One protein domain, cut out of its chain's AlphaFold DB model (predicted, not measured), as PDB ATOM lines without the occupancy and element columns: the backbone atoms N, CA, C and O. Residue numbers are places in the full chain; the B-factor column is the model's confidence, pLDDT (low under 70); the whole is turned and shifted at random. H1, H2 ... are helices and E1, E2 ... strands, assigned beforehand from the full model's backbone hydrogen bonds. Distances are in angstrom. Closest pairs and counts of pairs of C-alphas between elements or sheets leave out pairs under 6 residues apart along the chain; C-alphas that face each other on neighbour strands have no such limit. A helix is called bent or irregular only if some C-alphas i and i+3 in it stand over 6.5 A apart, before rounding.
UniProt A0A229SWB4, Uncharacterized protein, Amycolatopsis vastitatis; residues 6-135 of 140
ATOM      1  N   GLY A   6     130.743 184.805 172.137       69.06
ATOM      2  CA  GLY A   6     131.500 185.313 173.285       69.06
ATOM      3  C   GLY A   6     130.987 186.659 173.810       69.06
ATOM      4  O   GLY A   6     130.911 186.844 175.018       69.06
ATOM      5  N   THR A   7     130.542 187.561 172.930       73.62
ATOM      6  CA  THR A   7     129.940 188.849 173.316       73.62
ATOM      7  C   THR A   7     128.613 188.654 174.049       73.62
ATOM      8  O   THR A   7     128.356 189.323 175.045       73.62
ATOM      9  N   LEU A   8     127.790 187.694 173.614       70.81
ATOM     10  CA  LEU A   8     126.531 187.360 174.295       70.81
ATOM     11  C   LEU A   8     126.774 186.778 175.693       70.81
ATOM     12  O   LEU A   8     126.059 187.110 176.635       70.81
ATOM     13  N   VAL A   9     127.800 185.932 175.833       71.44
ATOM     14  CA  VAL A   9     128.201 185.351 177.123       71.44
ATOM     15  C   VAL A   9     128.710 186.430 178.081       71.44
ATOM     16  O   VAL A   9     128.329 186.430 179.249       71.44
ATOM     17  N   VAL A  10     129.532 187.368 177.598       74.38
ATOM     18  CA  VAL A  10     130.013 188.504 178.403       74.38
ATOM     19  C   VAL A  10     128.842 189.356 178.882       74.38
ATOM     20  O   VAL A  10     128.734 189.605 180.079       74.38
ATOM     21  N   LEU A  11     127.913 189.702 177.990       70.75
ATOM     22  CA  LEU A  11     126.749 190.499 178.363       70.75
ATOM     23  C   LEU A  11     125.866 189.798 179.405       70.75
ATOM     24  O   LEU A  11     125.443 190.416 180.381       70.75
ATOM     25  N   ALA A  12     125.598 188.502 179.222       67.88
ATOM     26  CA  ALA A  12     124.829 187.730 180.195       67.88
ATOM     27  C   ALA A  12     125.499 187.769 181.583       67.88
ATOM     28  O   ALA A  12     124.823 187.979 182.590       67.88
ATOM     29  N   ARG A  13     126.832 187.655 181.636       67.75
ATOM     30  CA  ARG A  13     127.633 187.734 182.872       67.75
ATOM     31  C   ARG A  13     127.692 189.129 183.490       67.75
ATOM     32  O   ARG A  13     127.748 189.252 184.712       67.75
ATOM     33  N   GLU A  14     127.644 190.184 182.691       69.81
ATOM     34  CA  GLU A  14     127.531 191.557 183.194       69.81
ATOM     35  C   GLU A  14     126.160 191.817 183.809       69.81
ATOM     36  O   GLU A  14     126.066 192.369 184.908       69.81
ATOM     37  N   MET A  15     125.097 191.352 183.145       67.62
ATOM     38  CA  MET A  15     123.743 191.410 183.689       67.62
ATOM     39  C   MET A  15     123.661 190.707 185.050       67.62
ATOM     40  O   MET A  15     123.043 191.280 185.950       67.62
ATOM     41  N   ILE A  16     124.326 189.546 185.186       61.75
ATOM     42  CA  ILE A  16     124.532 188.792 186.437       61.75
ATOM     43  C   ILE A  16     125.297 189.641 187.478       61.75
ATOM     44  O   ILE A  16     124.860 189.771 188.617       61.75
ATOM     45  N   SER A  17     126.425 190.252 187.102       60.16
ATOM     46  CA  SER A  17     127.350 190.912 188.045       60.16
ATOM     47  C   SER A  17     126.809 192.226 188.622       60.16
ATOM     48  O   SER A  17     126.928 192.490 189.819       60.16
ATOM     49  N   GLN A  18     126.167 193.044 187.787       60.72
ATOM     50  CA  GLN A  18     125.602 194.342 188.181       60.72
ATOM     51  C   GLN A  18     124.417 194.235 189.157       60.72
ATOM     52  O   GLN A  18     124.015 195.234 189.747       60.72
ATOM     53  N   ALA A  19     123.863 193.041 189.357       51.59
ATOM     54  CA  ALA A  19     122.809 192.805 190.336       51.59
ATOM     55  C   ALA A  19     123.284 192.852 191.802       51.59
ATOM     56  O   ALA A  19     122.456 192.862 192.709       51.59
ATOM     57  N   SER A  20     124.600 192.899 192.036       46.97
ATOM     58  CA  SER A  20     125.191 192.959 193.380       46.97
ATOM     59  C   SER A  20     125.291 194.384 193.949       46.97
ATOM     60  O   SER A  20     125.669 194.550 195.106       46.97
ATOM     61  N   ALA A  21     124.973 195.418 193.159       45.53
ATOM     62  CA  ALA A  21     124.995 196.813 193.601       45.53
ATOM     63  C   ALA A  21     123.579 197.269 194.024       45.53
ATOM     64  O   ALA A  21     122.649 197.148 193.225       45.53
ATOM     65  N   PRO A  22     123.375 197.791 195.249       43.28
ATOM     66  CA  PRO A  22     122.052 198.211 195.709       43.28
ATOM     67  C   PRO A  22     121.586 199.469 194.959       43.28
ATOM     68  O   PRO A  22     122.255 200.502 194.996       43.28
ATOM     69  N   SER A  23     120.432 199.405 194.286       46.78
ATOM     70  CA  SER A  23     119.775 200.591 193.720       46.78
ATOM     71  C   SER A  23     118.885 201.239 194.776       46.78
ATOM     72  O   SER A  23     118.040 200.547 195.331       46.78
ATOM     73  N   ALA A  24     119.042 202.542 195.010       43.81
ATOM     74  CA  ALA A  24     118.180 203.338 195.879       43.81
ATOM     75  C   ALA A  24     117.097 204.055 195.050       43.81
ATOM     76  O   ALA A  24     117.329 205.157 194.565       43.81
ATOM     77  N   SER A  25     115.932 203.438 194.842       43.59
ATOM     78  CA  SER A  25     114.638 204.126 194.698       43.59
ATOM     79  C   SER A  25     113.477 203.115 194.696       43.59
ATOM     80  O   SER A  25     113.450 202.184 193.893       43.59
ATOM     81  N   GLY A  26     112.470 203.345 195.544       42.50
ATOM     82  CA  GLY A  26     111.321 202.473 195.858       42.50
ATOM     83  C   GLY A  26     110.336 202.080 194.736       42.50
ATOM     84  O   GLY A  26     109.202 201.718 195.033       42.50
ATOM     85  N   GLY A  27     110.745 202.082 193.462       48.81
ATOM     86  CA  GLY A  27     110.205 201.187 192.414       48.81
ATOM     87  C   GLY A  27     110.901 199.810 192.397       48.81
ATOM     88  O   GLY A  27     110.744 199.020 191.462       48.81
ATOM     89  N   GLU A  28     111.691 199.569 193.446       56.75
ATOM     90  CA  GLU A  28     112.744 198.579 193.659       56.75
ATOM     91  C   GLU A  28     112.329 197.123 193.448       56.75
ATOM     92  O   GLU A  28     113.098 196.381 192.861       56.75
ATOM     93  N   THR A  29     111.147 196.655 193.861       64.81
ATOM     94  CA  THR A  29     110.943 195.199 194.017       64.81
ATOM     95  C   THR A  29     111.077 194.403 192.719       64.81
ATOM     96  O   THR A  29     111.767 193.391 192.697       64.81
ATOM     97  N   ALA A  30     110.459 194.836 191.616       64.88
ATOM     98  CA  ALA A  30     110.525 194.083 190.359       64.88
ATOM     99  C   ALA A  30     111.915 194.153 189.706       64.88
ATOM    100  O   ALA A  30     112.366 193.173 189.114       64.88
ATOM    101  N   GLN A  31     112.600 195.295 189.828       67.81
ATOM    102  CA  GLN A  31     113.962 195.462 189.317       67.81
ATOM    103  C   GLN A  31     114.974 194.706 190.179       67.81
ATOM    104  O   GLN A  31     115.821 194.011 189.631       67.81
ATOM    105  N   THR A  32     114.829 194.752 191.502       71.81
ATOM    106  CA  THR A  32     115.621 193.992 192.472       71.81
ATOM    107  C   THR A  32     115.404 192.494 192.300       71.81
ATOM    108  O   THR A  32     116.371 191.749 192.228       71.81
ATOM    109  N   VAL A  33     114.164 192.022 192.140       72.31
ATOM    110  CA  VAL A  33     113.890 190.604 191.849       72.31
ATOM    111  C   VAL A  33     114.486 190.201 190.499       72.31
ATOM    112  O   VAL A  33     115.088 189.137 190.401       72.31
ATOM    113  N   ALA A  34     114.379 191.041 189.465       74.12
ATOM    114  CA  ALA A  34     115.009 190.771 188.174       74.12
ATOM    115  C   ALA A  34     116.541 190.718 188.279       74.12
ATOM    116  O   ALA A  34     117.169 189.835 187.695       74.12
ATOM    117  N   ALA A  35     117.135 191.631 189.046       74.06
ATOM    118  CA  ALA A  35     118.554 191.642 189.353       74.06
ATOM    119  C   ALA A  35     118.950 190.345 190.071       74.06
ATOM    120  O   ALA A  35     119.755 189.599 189.534       74.06
ATOM    121  N   LEU A  36     118.311 189.991 191.187       76.12
ATOM    122  CA  LEU A  36     118.598 188.764 191.942       76.12
ATOM    123  C   LEU A  36     118.446 187.491 191.095       76.12
ATOM    124  O   LEU A  36     119.319 186.628 191.108       76.12
ATOM    125  N   LEU A  37     117.363 187.382 190.320       78.31
ATOM    126  CA  LEU A  37     117.128 186.235 189.442       78.31
ATOM    127  C   LEU A  37     118.186 186.117 188.348       78.31
ATOM    128  O   LEU A  37     118.560 185.002 187.992       78.31
ATOM    129  N   THR A  38     118.646 187.249 187.813       80.50
ATOM    130  CA  THR A  38     119.738 187.240 186.840       80.50
ATOM    131  C   THR A  38     121.089 187.019 187.498       80.50
ATOM    132  O   THR A  38     121.911 186.414 186.843       80.50
ATOM    133  N   ALA A  39     121.310 187.412 188.755       77.25
ATOM    134  CA  ALA A  39     122.569 187.229 189.488       77.25
ATOM    135  C   ALA A  39     122.850 185.780 189.905       77.25
ATOM    136  O   ALA A  39     124.002 185.393 190.078       77.25
ATOM    137  N   GLU A  40     121.794 185.001 190.141       83.00
ATOM    138  CA  GLU A  40     121.891 183.635 190.652       83.00
ATOM    139  C   GLU A  40     122.644 182.728 189.656       83.00
ATOM    140  O   GLU A  40     122.142 182.498 188.550       83.00
ATOM    141  N   PRO A  41     123.811 182.159 190.025       84.50
ATOM    142  CA  PRO A  41     124.627 181.348 189.118       84.50
ATOM    143  C   PRO A  41     123.875 180.174 188.486       84.50
ATOM    144  O   PRO A  41     124.094 179.843 187.321       84.50
ATOM    145  N   ARG A  42     122.927 179.569 189.213       87.75
ATOM    146  CA  ARG A  42     122.093 178.473 188.686       87.75
ATOM    147  C   ARG A  42     121.232 178.892 187.492       87.75
ATOM    148  O   ARG A  42     120.799 178.035 186.723       87.75
ATOM    149  N   ASN A  43     121.004 180.191 187.318       88.81
ATOM    150  CA  ASN A  43     120.205 180.746 186.238       88.81
ATOM    151  C   ASN A  43     121.043 181.182 185.025       88.81
ATOM    152  O   ASN A  43     120.438 181.538 184.014       88.81
ATOM    153  N   GLU A  44     122.387 181.117 185.060       87.50
ATOM    154  CA  GLU A  44     123.271 181.604 183.975       87.50
ATOM    155  C   GLU A  44     122.871 181.025 182.612       87.50
ATOM    156  O   GLU A  44     122.691 181.767 181.646       87.50
ATOM    157  N   ALA A  45     122.632 179.711 182.542       89.81
ATOM    158  CA  ALA A  45     122.205 179.052 181.309       89.81
ATOM    159  C   ALA A  45     120.854 179.583 180.797       89.81
ATOM    160  O   ALA A  45     120.688 179.815 179.598       89.81
ATOM    161  N   GLY A  46     119.893 179.813 181.697       92.00
ATOM    162  CA  GLY A  46     118.576 180.353 181.352       92.00
ATOM    163  C   GLY A  46     118.647 181.796 180.873       92.00
ATOM    164  O   GLY A  46     118.054 182.132 179.849       92.00
ATOM    165  N   VAL A  47     119.421 182.637 181.562       90.62
ATOM    166  CA  VAL A  47     119.656 184.031 181.164       90.62
ATOM    167  C   VAL A  47     120.328 184.084 179.793       90.62
ATOM    168  O   VAL A  47     119.847 184.788 178.905       90.62
ATOM    169  N   LEU A  48     121.381 183.290 179.583       89.25
ATOM    170  CA  LEU A  48     122.084 183.214 178.305       89.25
ATOM    171  C   LEU A  48     121.159 182.768 177.168       89.25
ATOM    172  O   LEU A  48     121.201 183.356 176.085       89.25
ATOM    173  N   ALA A  49     120.307 181.764 177.399       94.06
ATOM    174  CA  ALA A  49     119.335 181.314 176.409       94.06
ATOM    175  C   ALA A  49     118.362 182.440 176.028       94.06
ATOM    176  O   ALA A  49     118.168 182.696 174.840       94.06
ATOM    177  N   VAL A  50     117.809 183.164 177.009       94.62
ATOM    178  CA  VAL A  50     116.891 184.284 176.746       94.62
ATOM    179  C   VAL A  50     117.574 185.395 175.949       94.62
ATOM    180  O   VAL A  50     117.064 185.793 174.901       94.62
ATOM    181  N   VAL A  51     118.741 185.862 176.402       93.31
ATOM    182  CA  VAL A  51     119.504 186.930 175.730       93.31
ATOM    183  C   VAL A  51     119.856 186.526 174.299       93.31
ATOM    184  O   VAL A  51     119.630 187.292 173.364       93.31
ATOM    185  N   THR A  52     120.340 185.297 174.106       92.81
ATOM    186  CA  THR A  52     120.729 184.787 172.785       92.81
ATOM    187  C   THR A  52     119.559 184.794 171.809       92.81
ATOM    188  O   THR A  52     119.720 185.213 170.663       92.81
ATOM    189  N   VAL A  53     118.384 184.333 172.237       96.06
ATOM    190  CA  VAL A  53     117.213 184.247 171.358       96.06
ATOM    191  C   VAL A  53     116.680 185.639 171.008       96.06
ATOM    192  O   VAL A  53     116.400 185.891 169.837       96.06
ATOM    193  N   ILE A  54     116.615 186.562 171.977       95.94
ATOM    194  CA  ILE A  54     116.219 187.960 171.729       95.94
ATOM    195  C   ILE A  54     117.157 188.608 170.706       95.94
ATOM    196  O   ILE A  54     116.702 189.225 169.746       95.94
ATOM    197  N   PHE A  55     118.469 188.441 170.879       94.94
ATOM    198  CA  PHE A  55     119.458 189.058 169.998       94.94
ATOM    199  C   PHE A  55     119.427 188.456 168.603       94.94
ATOM    200  O   PHE A  55     119.512 189.191 167.627       94.94
ATOM    201  N   ARG A  56     119.290 187.132 168.485       94.44
ATOM    202  CA  ARG A  56     119.166 186.476 167.178       94.44
ATOM    203  C   ARG A  56     117.935 186.960 166.417       94.44
ATOM    204  O   ARG A  56     118.061 187.240 165.231       94.44
ATOM    205  N   ASP A  57     116.787 187.084 167.086       96.94
ATOM    206  CA  ASP A  57     115.565 187.603 166.461       96.94
ATOM    207  C   ASP A  57     115.725 189.067 166.025       96.94
ATOM    208  O   ASP A  57     115.451 189.392 164.873       96.94
ATOM    209  N   ALA A  58     116.234 189.930 166.912       96.19
ATOM    210  CA  ALA A  58     116.459 191.337 166.596       96.19
ATOM    211  C   ALA A  58     117.475 191.512 165.456       96.19
ATOM    212  O   ALA A  58     117.233 192.257 164.519       96.19
ATOM    213  N   LEU A  59     118.605 190.800 165.472       94.25
ATOM    214  CA  LEU A  59     119.643 190.925 164.438       94.25
ATOM    215  C   LEU A  59     119.211 190.394 163.062       94.25
ATOM    216  O   LEU A  59     119.840 190.749 162.063       94.25
ATOM    217  N   ALA A  60     118.181 189.546 163.002       93.94
ATOM    218  CA  ALA A  60     117.578 189.092 161.751       93.94
ATOM    219  C   ALA A  60     116.606 190.124 161.148       93.94
ATOM    220  O   ALA A  60     116.243 190.013 159.977       93.94
ATOM    221  N   ASP A  61     116.187 191.123 161.927       94.75
ATOM    222  CA  ASP A  61     115.287 192.189 161.504       94.75
ATOM    223  C   ASP A  61     116.064 193.391 160.917       94.75
ATOM    224  O   ASP A  61     117.012 193.868 161.549       94.75
ATOM    225  N   PRO A  62     115.678 193.940 159.747       93.25
ATOM    226  CA  PRO A  62     116.360 195.094 159.151       93.25
ATOM    227  C   PRO A  62     116.376 196.351 160.034       93.25
ATOM    228  O   PRO A  62     117.321 197.136 159.957       93.25
ATOM    229  N   PHE A  63     115.362 196.530 160.884       94.00
ATOM    230  CA  PHE A  63     115.249 197.646 161.831       94.00
ATOM    231  C   PHE A  63     115.763 197.284 163.227       94.00
ATOM    232  O   PHE A  63     115.704 198.097 164.153       94.00
ATOM    233  N   ARG A  64     116.297 196.068 163.378       96.00
ATOM    234  CA  ARG A  64     116.747 195.490 164.643       96.00
ATOM    235  C   ARG A  64     115.641 195.380 165.681       96.00
ATOM    236  O   ARG A  64     115.892 195.480 166.883       96.00
ATOM    237  N   GLU A  65     114.412 195.214 165.217       97.75
ATOM    238  CA  GLU A  65     113.245 195.201 166.079       97.75
ATOM    239  C   GLU A  65     112.860 193.797 166.515       97.75
ATOM    240  O   GLU A  65     113.034 192.810 165.802       97.75
ATOM    241  N   THR A  66     112.298 193.710 167.715       97.88
ATOM    242  CA  THR A  66     111.921 192.444 168.327       97.88
ATOM    243  C   THR A  66     110.697 192.589 169.226       97.88
ATOM    244  O   THR A  66     110.383 193.666 169.741       97.88
ATOM    245  N   THR A  67     109.971 191.484 169.413       97.62
ATOM    246  CA  THR A  67     108.791 191.399 170.289       97.62
ATOM    247  C   THR A  67     108.730 190.031 170.951       97.62
ATOM    248  O   THR A  67     109.215 189.048 170.391       97.62
ATOM    249  N   ALA A  68     108.075 189.932 172.109       95.44
ATOM    250  CA  ALA A  68     107.906 188.658 172.804       95.44
ATOM    251  C   ALA A  68     107.169 187.606 171.969       95.44
ATOM    252  O   ALA A  68     107.453 186.421 172.113       95.44
ATOM    253  N   ASN A  69     106.296 188.015 171.046       96.25
ATOM    254  CA  ASN A  69     105.676 187.095 170.087       96.25
ATOM    255  C   ASN A  69     106.700 186.390 169.183       96.25
ATOM    256  O   ASN A  69     106.476 185.246 168.802       96.25
ATOM    257  N   ARG A  70     107.804 187.064 168.834       96.31
ATOM    258  CA  ARG A  70     108.823 186.543 167.913       96.31
ATOM    259  C   ARG A  70     109.811 185.614 168.612       96.31
ATOM    260  O   ARG A  70     110.061 184.517 168.128       96.31
ATOM    261  N   TRP A  71     110.337 186.012 169.773       94.56
ATOM    262  CA  TRP A  71     111.384 185.237 170.447       94.56
ATOM    263  C   TRP A  71     110.879 184.207 171.462       94.56
ATOM    264  O   TRP A  71     111.582 183.230 171.704       94.56
ATOM    265  N   ARG A  72     109.683 184.345 172.059       93.06
ATOM    266  CA  ARG A  72     109.203 183.348 173.044       93.06
ATOM    267  C   ARG A  72     109.069 181.932 172.478       93.06
ATOM    268  O   ARG A  72     109.505 181.016 173.170       93.06
ATOM    269  N   PRO A  73     108.534 181.718 171.259       92.44
ATOM    270  CA  PRO A  73     108.446 180.376 170.678       92.44
ATOM    271  C   PRO A  73     109.807 179.717 170.420       92.44
ATOM    272  O   PRO A  73     109.878 178.507 170.243       92.44
ATOM    273  N   LEU A  74     110.882 180.509 170.386       93.94
ATOM    274  CA  LEU A  74     112.247 180.049 170.141       93.94
ATOM    275  C   LEU A  74     113.001 179.714 171.442       93.94
ATOM    276  O   LEU A  74     114.136 179.238 171.388       93.94
ATOM    277  N   LEU A  75     112.406 179.982 172.610       93.81
ATOM    278  CA  LEU A  75     113.019 179.655 173.893       93.81
ATOM    279  C   LEU A  75     112.990 178.139 174.137       93.81
ATOM    280  O   LEU A  75     111.958 177.500 173.925       93.81
ATOM    281  N   PRO A  76     114.086 177.554 174.649       93.75
ATOM    282  CA  PRO A  76     114.070 176.170 175.098       93.75
ATOM    283  C   PRO A  76     113.026 175.944 176.197       93.75
ATOM    284  O   PRO A  76     112.889 176.757 177.110       93.75
ATOM    285  N   ALA A  77     112.348 174.794 176.162       92.06
ATOM    286  CA  ALA A  77     111.271 174.466 177.102       92.06
ATOM    287  C   ALA A  77     111.711 174.411 178.581       92.06
ATOM    288  O   ALA A  77     110.875 174.522 179.472       92.06
ATOM    289  N   TRP A  78     113.010 174.252 178.850       93.00
ATOM    290  CA  TRP A  78     113.572 174.251 180.204       93.00
ATOM    291  C   TRP A  78     113.782 175.663 180.785       93.00
ATOM    292  O   TRP A  78     114.090 175.791 181.969       93.00
ATOM    293  N   VAL A  79     113.624 176.731 179.990       92.81
ATOM    294  CA  VAL A  79     113.761 178.112 180.474       92.81
ATOM    295  C   VAL A  79     112.564 178.483 181.348       92.81
ATOM    296  O   VAL A  79     111.418 178.497 180.904       92.81
ATOM    297  N   HIS A  80     112.838 178.844 182.602       88.88
ATOM    298  CA  HIS A  80     111.803 179.194 183.569       88.88
ATOM    299  C   HIS A  80     111.167 180.570 183.244       88.88
ATOM    300  O   HIS A  80     111.903 181.551 183.100       88.88
ATOM    301  N   PRO A  81     109.824 180.711 183.167       87.12
ATOM    302  CA  PRO A  81     109.185 181.944 182.683       87.12
ATOM    303  C   PRO A  81     109.553 183.242 183.438       87.12
ATOM    304  O   PRO A  81     109.775 184.259 182.781       87.12
ATOM    305  N   PRO A  82     109.698 183.258 184.779       88.19
ATOM    306  CA  PRO A  82     110.247 184.406 185.508       88.19
ATOM    307  C   PRO A  82     111.603 184.924 185.003       88.19
ATOM    308  O   PRO A  82     111.817 186.136 184.999       88.19
ATOM    309  N   LEU A  83     112.499 184.046 184.529       89.62
ATOM    310  CA  LEU A  83     113.810 184.459 184.004       89.62
ATOM    311  C   LEU A  83     113.680 185.281 182.727       89.62
ATOM    312  O   LEU A  83     114.479 186.181 182.486       89.62
ATOM    313  N   VAL A  84     112.641 185.015 181.937       91.25
ATOM    314  CA  VAL A  84     112.358 185.757 180.712       91.25
ATOM    315  C   VAL A  84     112.087 187.226 181.025       91.25
ATOM    316  O   VAL A  84     112.710 188.115 180.447       91.25
ATOM    317  N   GLY A  85     111.174 187.487 181.964       89.94
ATOM    318  CA  GLY A  85     110.854 188.850 182.390       89.94
ATOM    319  C   GLY A  85     112.057 189.547 183.025       89.94
ATOM    320  O   GLY A  85     112.317 190.713 182.729       89.94
ATOM    321  N   ALA A  86     112.822 188.817 183.842       89.88
ATOM    322  CA  ALA A  86     114.023 189.334 184.487       89.88
ATOM    323  C   ALA A  86     115.090 189.769 183.467       89.88
ATOM    324  O   ALA A  86     115.560 190.905 183.518       89.88
ATOM    325  N   ALA A  87     115.415 188.912 182.495       90.94
ATOM    326  CA  ALA A  87     116.398 189.214 181.459       90.94
ATOM    327  C   ALA A  87     115.962 190.396 180.576       90.94
ATOM    328  O   ALA A  87     116.761 191.299 180.336       90.94
ATOM    329  N   VAL A  88     114.690 190.449 180.155       92.38
ATOM    330  CA  VAL A  88     114.152 191.587 179.385       92.38
ATOM    331  C   VAL A  88     114.267 192.890 180.176       92.38
ATOM    332  O   VAL A  88     114.724 193.893 179.638       92.38
ATOM    333  N   ASN A  89     113.894 192.890 181.459       90.75
ATOM    334  CA  ASN A  89     113.995 194.087 182.296       90.75
ATOM    335  C   ASN A  89     115.443 194.553 182.465       90.75
ATOM    336  O   ASN A  89     115.698 195.753 182.424       90.75
ATOM    337  N   ARG A  90     116.392 193.624 182.606       87.62
ATOM    338  CA  ARG A  90     117.816 193.956 182.709       87.62
ATOM    339  C   ARG A  90     118.364 194.523 181.396       87.62
ATOM    340  O   ARG A  90     118.995 195.567 181.439       87.62
ATOM    341  N   LEU A  91     118.036 193.932 180.244       90.25
ATOM    342  CA  LEU A  91     118.412 194.483 178.930       90.25
ATOM    343  C   LEU A  91     117.837 195.888 178.686       90.25
ATOM    344  O   LEU A  91     118.462 196.713 178.026       90.25
ATOM    345  N   ARG A  92     116.642 196.172 179.212       92.44
ATOM    346  CA  ARG A  92     116.057 197.519 179.166       92.44
ATOM    347  C   ARG A  92     116.778 198.490 180.091       92.44
ATOM    348  O   ARG A  92     117.017 199.625 179.704       92.44
ATOM    349  N   ALA A  93     117.111 198.049 181.302       86.88
ATOM    350  CA  ALA A  93     117.818 198.870 182.280       86.88
ATOM    351  C   ALA A  93     119.228 199.260 181.806       86.88
ATOM    352  O   ALA A  93     119.694 200.341 182.143       86.88
ATOM    353  N   THR A  94     119.880 198.419 180.997       84.50
ATOM    354  CA  THR A  94     121.188 198.719 180.389       84.50
ATOM    355  C   THR A  94     121.103 199.568 179.118       84.50
ATOM    356  O   THR A  94     122.134 199.891 178.540       84.50
ATOM    357  N   GLY A  95     119.901 199.908 178.640       89.62
ATOM    358  CA  GLY A  95     119.714 200.646 177.385       89.62
ATOM    359  C   GLY A  95     119.939 199.816 176.115       89.62
ATOM    360  O   GLY A  95     119.764 200.326 175.019       89.62
ATOM    361  N   ILE A  96     120.264 198.528 176.236       93.56
ATOM    362  CA  ILE A  96     120.513 197.644 175.089       93.56
ATOM    363  C   ILE A  96     119.214 197.293 174.361       93.56
ATOM    364  O   ILE A  96     119.192 197.141 173.141       93.56
ATOM    365  N   LEU A  97     118.119 197.152 175.108       95.12
ATOM    366  CA  LEU A  97     116.792 196.919 174.554       95.12
ATOM    367  C   LEU A  97     115.914 198.148 174.792       95.12
ATOM    368  O   LEU A  97     115.426 198.378 175.899       95.12
ATOM    369  N   VAL A  98     115.683 198.930 173.741       95.56
ATOM    370  CA  VAL A  98     114.998 200.226 173.829       95.56
ATOM    371  C   VAL A  98     113.563 200.091 173.339       95.56
ATOM    372  O   VAL A  98     113.307 199.539 172.271       95.56
ATOM    373  N   ALA A  99     112.592 200.578 174.115       95.56
ATOM    374  CA  ALA A  99     111.198 200.588 173.677       95.56
ATOM    375  C   ALA A  99     111.007 201.614 172.551       95.56
ATOM    376  O   ALA A  99     111.358 202.777 172.705       95.56
ATOM    377  N   THR A 100     110.398 201.194 171.444       96.31
ATOM    378  CA  THR A 100     110.179 202.060 170.267       96.31
ATOM    379  C   THR A 100     108.971 202.993 170.409       96.31
ATOM    380  O   THR A 100     108.703 203.800 169.525       96.31
ATOM    381  N   GLY A 101     108.175 202.831 171.472       96.38
ATOM    382  CA  GLY A 101     106.869 203.479 171.636       96.38
ATOM    383  C   GLY A 101     105.727 202.807 170.861       96.38
ATOM    384  O   GLY A 101     104.564 203.131 171.090       96.38
ATOM    385  N   ARG A 102     106.024 201.838 169.984       97.44
ATOM    386  CA  ARG A 102     105.011 201.036 169.283       97.44
ATOM    387  C   ARG A 102     104.638 199.794 170.087       97.44
ATOM    388  O   ARG A 102     105.443 199.260 170.852       97.44
ATOM    389  N   TYR A 103     103.414 199.317 169.871       97.81
ATOM    390  CA  TYR A 103     102.853 198.153 170.550       97.81
ATOM    391  C   TYR A 103     102.204 197.198 169.552       97.81
ATOM    392  O   TYR A 103     101.652 197.620 168.537       97.81
ATOM    393  N   VAL A 104     102.236 195.907 169.874       97.31
ATOM    394  CA  VAL A 104     101.508 194.857 169.152       97.31
ATOM    395  C   VAL A 104     100.659 194.043 170.121       97.31
ATOM    396  O   VAL A 104     100.917 194.018 171.327       97.31
ATOM    397  N   HIS A 105      99.646 193.354 169.603       97.81
ATOM    398  CA  HIS A 105      98.848 192.435 170.407       97.81
ATOM    399  C   HIS A 105      99.636 191.155 170.681       97.81
ATOM    400  O   HIS A 105     100.237 190.558 169.788       97.81
ATOM    401  N   SER A 106      99.641 190.728 171.936       95.19
ATOM    402  CA  SER A 106     100.275 189.486 172.347       95.19
ATOM    403  C   SER A 106      99.518 188.258 171.855       95.19
ATOM    404  O   SER A 106      98.290 188.210 171.913       95.19
ATOM    405  N   THR A 107     100.277 187.268 171.383       94.25
ATOM    406  CA  THR A 107      99.797 185.942 170.970       94.25
ATOM    407  C   THR A 107     100.052 184.873 172.038       94.25
ATOM    408  O   THR A 107      99.737 183.704 171.839       94.25
ATOM    409  N   ASP A 108     100.601 185.262 173.194       88.19
ATOM    410  CA  ASP A 108     100.955 184.366 174.295       88.19
ATOM    411  C   ASP A 108      99.713 183.851 175.047       88.19
ATOM    412  O   ASP A 108      99.190 184.493 175.966       88.19
ATOM    413  N   SER A 109      99.247 182.670 174.642       86.44
ATOM    414  CA  SER A 109      98.156 181.928 175.281       86.44
ATOM    415  C   SER A 109      98.576 181.263 176.588       86.44
ATOM    416  O   SER A 109      97.806 181.289 177.548       86.44
ATOM    417  N   ALA A 110      99.806 180.751 176.668       81.75
ATOM    418  CA  ALA A 110     100.332 180.080 177.856       81.75
ATOM    419  C   ALA A 110     100.388 181.023 179.069       81.75
ATOM    420  O   ALA A 110      99.939 180.674 180.159       81.75
ATOM    421  N   GLY A 111     100.863 182.254 178.869       77.88
ATOM    422  CA  GLY A 111     100.905 183.299 179.890       77.88
ATOM    423  C   GLY A 111      99.595 184.068 180.074       77.88
ATOM    424  O   GLY A 111      99.578 185.046 180.820       77.88
ATOM    425  N   ARG A 112      98.503 183.669 179.399       87.12
ATOM    426  CA  ARG A 112      97.202 184.371 179.422       87.12
ATOM    427  C   ARG A 112      97.341 185.859 179.086       87.12
ATOM    428  O   ARG A 112      96.773 186.741 179.741       87.12
ATOM    429  N   ASN A 113      98.143 186.142 178.065       89.12
ATOM    430  CA  ASN A 113      98.416 187.491 177.584       89.12
ATOM    431  C   ASN A 113      97.828 187.748 176.198       89.12
ATOM    432  O   ASN A 113      98.099 188.803 175.634       89.12
ATOM    433  N   VAL A 114      97.042 186.825 175.638       94.31
ATOM    434  CA  VAL A 114      96.394 187.015 174.332       94.31
ATOM    435  C   VAL A 114      95.607 188.325 174.319       94.31
ATOM    436  O   VAL A 114      94.844 188.606 175.240       94.31
ATOM    437  N   GLY A 115      95.835 189.142 173.291       94.81
ATOM    438  CA  GLY A 115      95.155 190.426 173.109       94.81
ATOM    439  C   GLY A 115      95.652 191.564 174.010       94.81
ATOM    440  O   GLY A 115      95.247 192.704 173.813       94.81
ATOM    441  N   LYS A 116      96.563 191.321 174.963       95.19
ATOM    442  CA  LYS A 116      97.206 192.411 175.714       95.19
ATOM    443  C   LYS A 116      98.246 193.107 174.842       95.19
ATOM    444  O   LYS A 116      98.928 192.456 174.046       95.19
ATOM    445  N   LEU A 117      98.405 194.415 175.026       96.44
ATOM    446  CA  LEU A 117      99.467 195.164 174.365       96.44
ATOM    447  C   LEU A 117     100.829 194.756 174.929       96.44
ATOM    448  O   LEU A 117     101.030 194.726 176.143       96.44
ATOM    449  N   GLN A 118     101.770 194.476 174.034       95.06
ATOM    450  CA  GLN A 118     103.181 194.333 174.361       95.06
ATOM    451  C   GLN A 118     104.006 195.339 173.553       95.06
ATOM    452  O   GLN A 118     103.660 195.627 172.404       95.06
ATOM    453  N   PRO A 119     105.092 195.867 174.128       96.62
ATOM    454  CA  PRO A 119     105.957 196.807 173.435       96.62
ATOM    455  C   PRO A 119     106.749 196.130 172.313       96.62
ATOM    456  O   PRO A 119     107.138 194.963 172.413       96.62
ATOM    457  N   VAL A 120     107.033 196.911 171.273       97.94
ATOM    458  CA  VAL A 120     108.077 196.614 170.294       97.94
ATOM    459  C   VAL A 120     109.371 197.261 170.760       97.94
ATOM    460  O   VAL A 120     109.396 198.457 171.077       97.94
ATOM    461  N   TYR A 121     110.437 196.474 170.788       98.19
ATOM    462  CA  TYR A 121     111.764 196.936 171.161       98.19
ATOM    463  C   TYR A 121     112.680 197.007 169.946       98.19
ATOM    464  O   TYR A 121     112.504 196.234 169.010       98.19
ATOM    465  N   THR A 122     113.678 197.882 170.000       97.62
ATOM    466  CA  THR A 122     114.826 197.884 169.091       97.62
ATOM    467  C   THR A 122     116.097 197.540 169.867       97.62
ATOM    468  O   THR A 122     116.229 197.894 171.044       97.62
ATOM    469  N   LEU A 123     116.998 196.793 169.230       95.94
ATOM    470  CA  LEU A 123     118.310 196.461 169.774       95.94
ATOM    471  C   LEU A 123     119.301 197.593 169.476       95.94
ATOM    472  O   LEU A 123     119.666 197.824 168.316       95.94
ATOM    473  N   ASP A 124     119.792 198.232 170.535       94.06
ATOM    474  CA  ASP A 124     120.869 199.211 170.452       94.06
ATOM    475  C   ASP A 124     122.230 198.500 170.431       94.06
ATOM    476  O   ASP A 124     122.739 197.986 171.431       94.06
ATOM    477  N   VAL A 125     122.815 198.435 169.235       87.62
ATOM    478  CA  VAL A 125     124.112 197.787 169.002       87.62
ATOM    479  C   VAL A 125     125.271 198.643 169.511       87.62
ATOM    480  O   VAL A 125     126.332 198.093 169.798       87.62
ATOM    481  N   GLU A 126     125.091 199.958 169.630       87.56
ATOM    482  CA  GLU A 126     126.139 200.828 170.157       87.56
ATOM    483  C   GLU A 126     126.217 200.695 171.676       87.56
ATOM    484  O   GLU A 126     127.280 200.356 172.189       87.56
ATOM    485  N   ALA A 127     125.076 200.761 172.372       85.69
ATOM    486  CA  ALA A 127     125.007 200.496 173.813       85.69
ATOM    487  C   ALA A 127     125.583 199.113 174.183       85.69
ATOM    488  O   ALA A 127     126.239 198.939 175.213       85.69
ATOM    489  N   LEU A 128     125.378 198.116 173.315       84.12
ATOM    490  CA  LEU A 128     125.970 196.788 173.455       84.12
ATOM    491  C   LEU A 128     127.500 196.785 173.302       84.12
ATOM    492  O   LEU A 128     128.193 196.077 174.040       84.12
ATOM    493  N   ARG A 129     128.040 197.528 172.328       81.75
ATOM    494  CA  ARG A 129     129.493 197.658 172.135       81.75
ATOM    495  C   ARG A 129     130.133 198.378 173.308       81.75
ATOM    496  O   ARG A 129     131.166 197.915 173.777       81.75
ATOM    497  N   GLU A 130     129.514 199.446 173.793       81.62
ATOM    498  CA  GLU A 130     129.973 200.199 174.960       81.62
ATOM    499  C   GLU A 130     130.043 199.307 176.202       81.62
ATOM    500  O   GLU A 130     131.083 199.268 176.856       81.62
ATOM    501  N   HIS A 131     129.002 198.508 176.465       77.00
ATOM    502  CA  HIS A 131     129.024 197.517 177.548       77.00
ATOM    503  C   HIS A 131     130.164 196.507 177.373       77.00
ATOM    504  O   HIS A 131     130.930 196.267 178.299       77.00
ATOM    505  N   SER A 132     130.359 196.003 176.150       71.06
ATOM    506  CA  SER A 132     131.439 195.054 175.847       71.06
ATOM    507  C   SER A 132     132.845 195.664 175.982       71.06
ATOM    508  O   SER A 132     133.800 194.943 176.274       71.06
ATOM    509  N   ALA A 133     132.990 196.968 175.726       71.44
ATOM    510  CA  ALA A 133     134.259 197.694 175.717       71.44
ATOM    511  C   ALA A 133     134.628 198.291 177.084       71.44
ATOM    512  O   ALA A 133     135.812 198.444 177.382       71.44
ATOM    513  N   ALA A 134     133.644 198.586 177.939       62.81
ATOM    514  CA  ALA A 134     133.843 199.113 179.290       62.81
ATOM    515  C   ALA A 134     134.569 198.135 180.237       62.81
ATOM    516  O   ALA A 134     134.903 198.494 181.369       62.81
ATOM    517  N   ARG A 135     134.866 196.911 179.782       53.53
ATOM    518  CA  ARG A 135     135.699 195.956 180.507       53.53
ATOM    519  C   ARG A 135     137.165 196.083 180.063       53.53
ATOM    520  O   ARG A 135     137.481 195.699 178.935       53.53
TER     521      ARG A 135
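This is residues 6 to 135 of the 140 residues of an uncharacterized protein of Amycolatopsis vastitatis (UniProt A0A229SWB4). A two-stranded hairpin, E1 and E2, forms one side of a compact cluster of crossed helices, with H5 near the middle and H2 and H3 packed across it. H1 packs on H2 and H3, H4 on H3, and H6 on residues 7 to 11 of H1. The 130 printed residues run H1 H2 H3 H4 H5 E1 E2 H6, mostly helix; the sheet, E1 - E2, is antiparallel. The radius of gyration of the C-alphas is 14.2 A, and the spans are 37 by 30 by 30 A.

E1, residues 97 to 105, bends by 86 degrees at residue 101; E2 is residues 117 to 123. H3, residues 41 to 60, is 29.3 A long and irregular, with C-alphas 42 and 45 7.4 A apart; H4, residues 68 to 74, is only just irregular, with C-alphas 70 and 73 6.8 A apart. H5 is residues 81 to 93, and H2 residues 28 to 39. H1, residues 6 to 20, starts at C-alpha (131.500, 185.313, 173.285) and is 22.4 A long. H6, residues 125 to 133, ends at C-alpha (134.259, 197.694, 175.717).

In the hairpin, N 98 and O 122 are 2.9 A apart, within hydrogen-bond range. H5 touches H2 about perpendicular, 74 degrees, closest C-alphas Ala 34 and Ala 86, 4.1 A. Residues 43 to 51 of H3 touch H5 at a steep tilt of 65 degrees, closest C-alphas Val 47 and Ala 87, 6.1 A. H4 and H6 are apart. Every O i to N i+4 pair is within range in H2 and H6, but 9 of 11 in H1, 14 of 16 in H3, 8 of 9 in H5 and 1 of 3 in H4, where 1 of 4 O i to N i+3 pairs is.

The C-alphas farthest apart, Gly 115 and Arg 135, are 41.6 A apart. The printed part has no cut; the link E1 to E2 is long. Low pLDDT covers residues 6, 12 to 31 and 134 to 135.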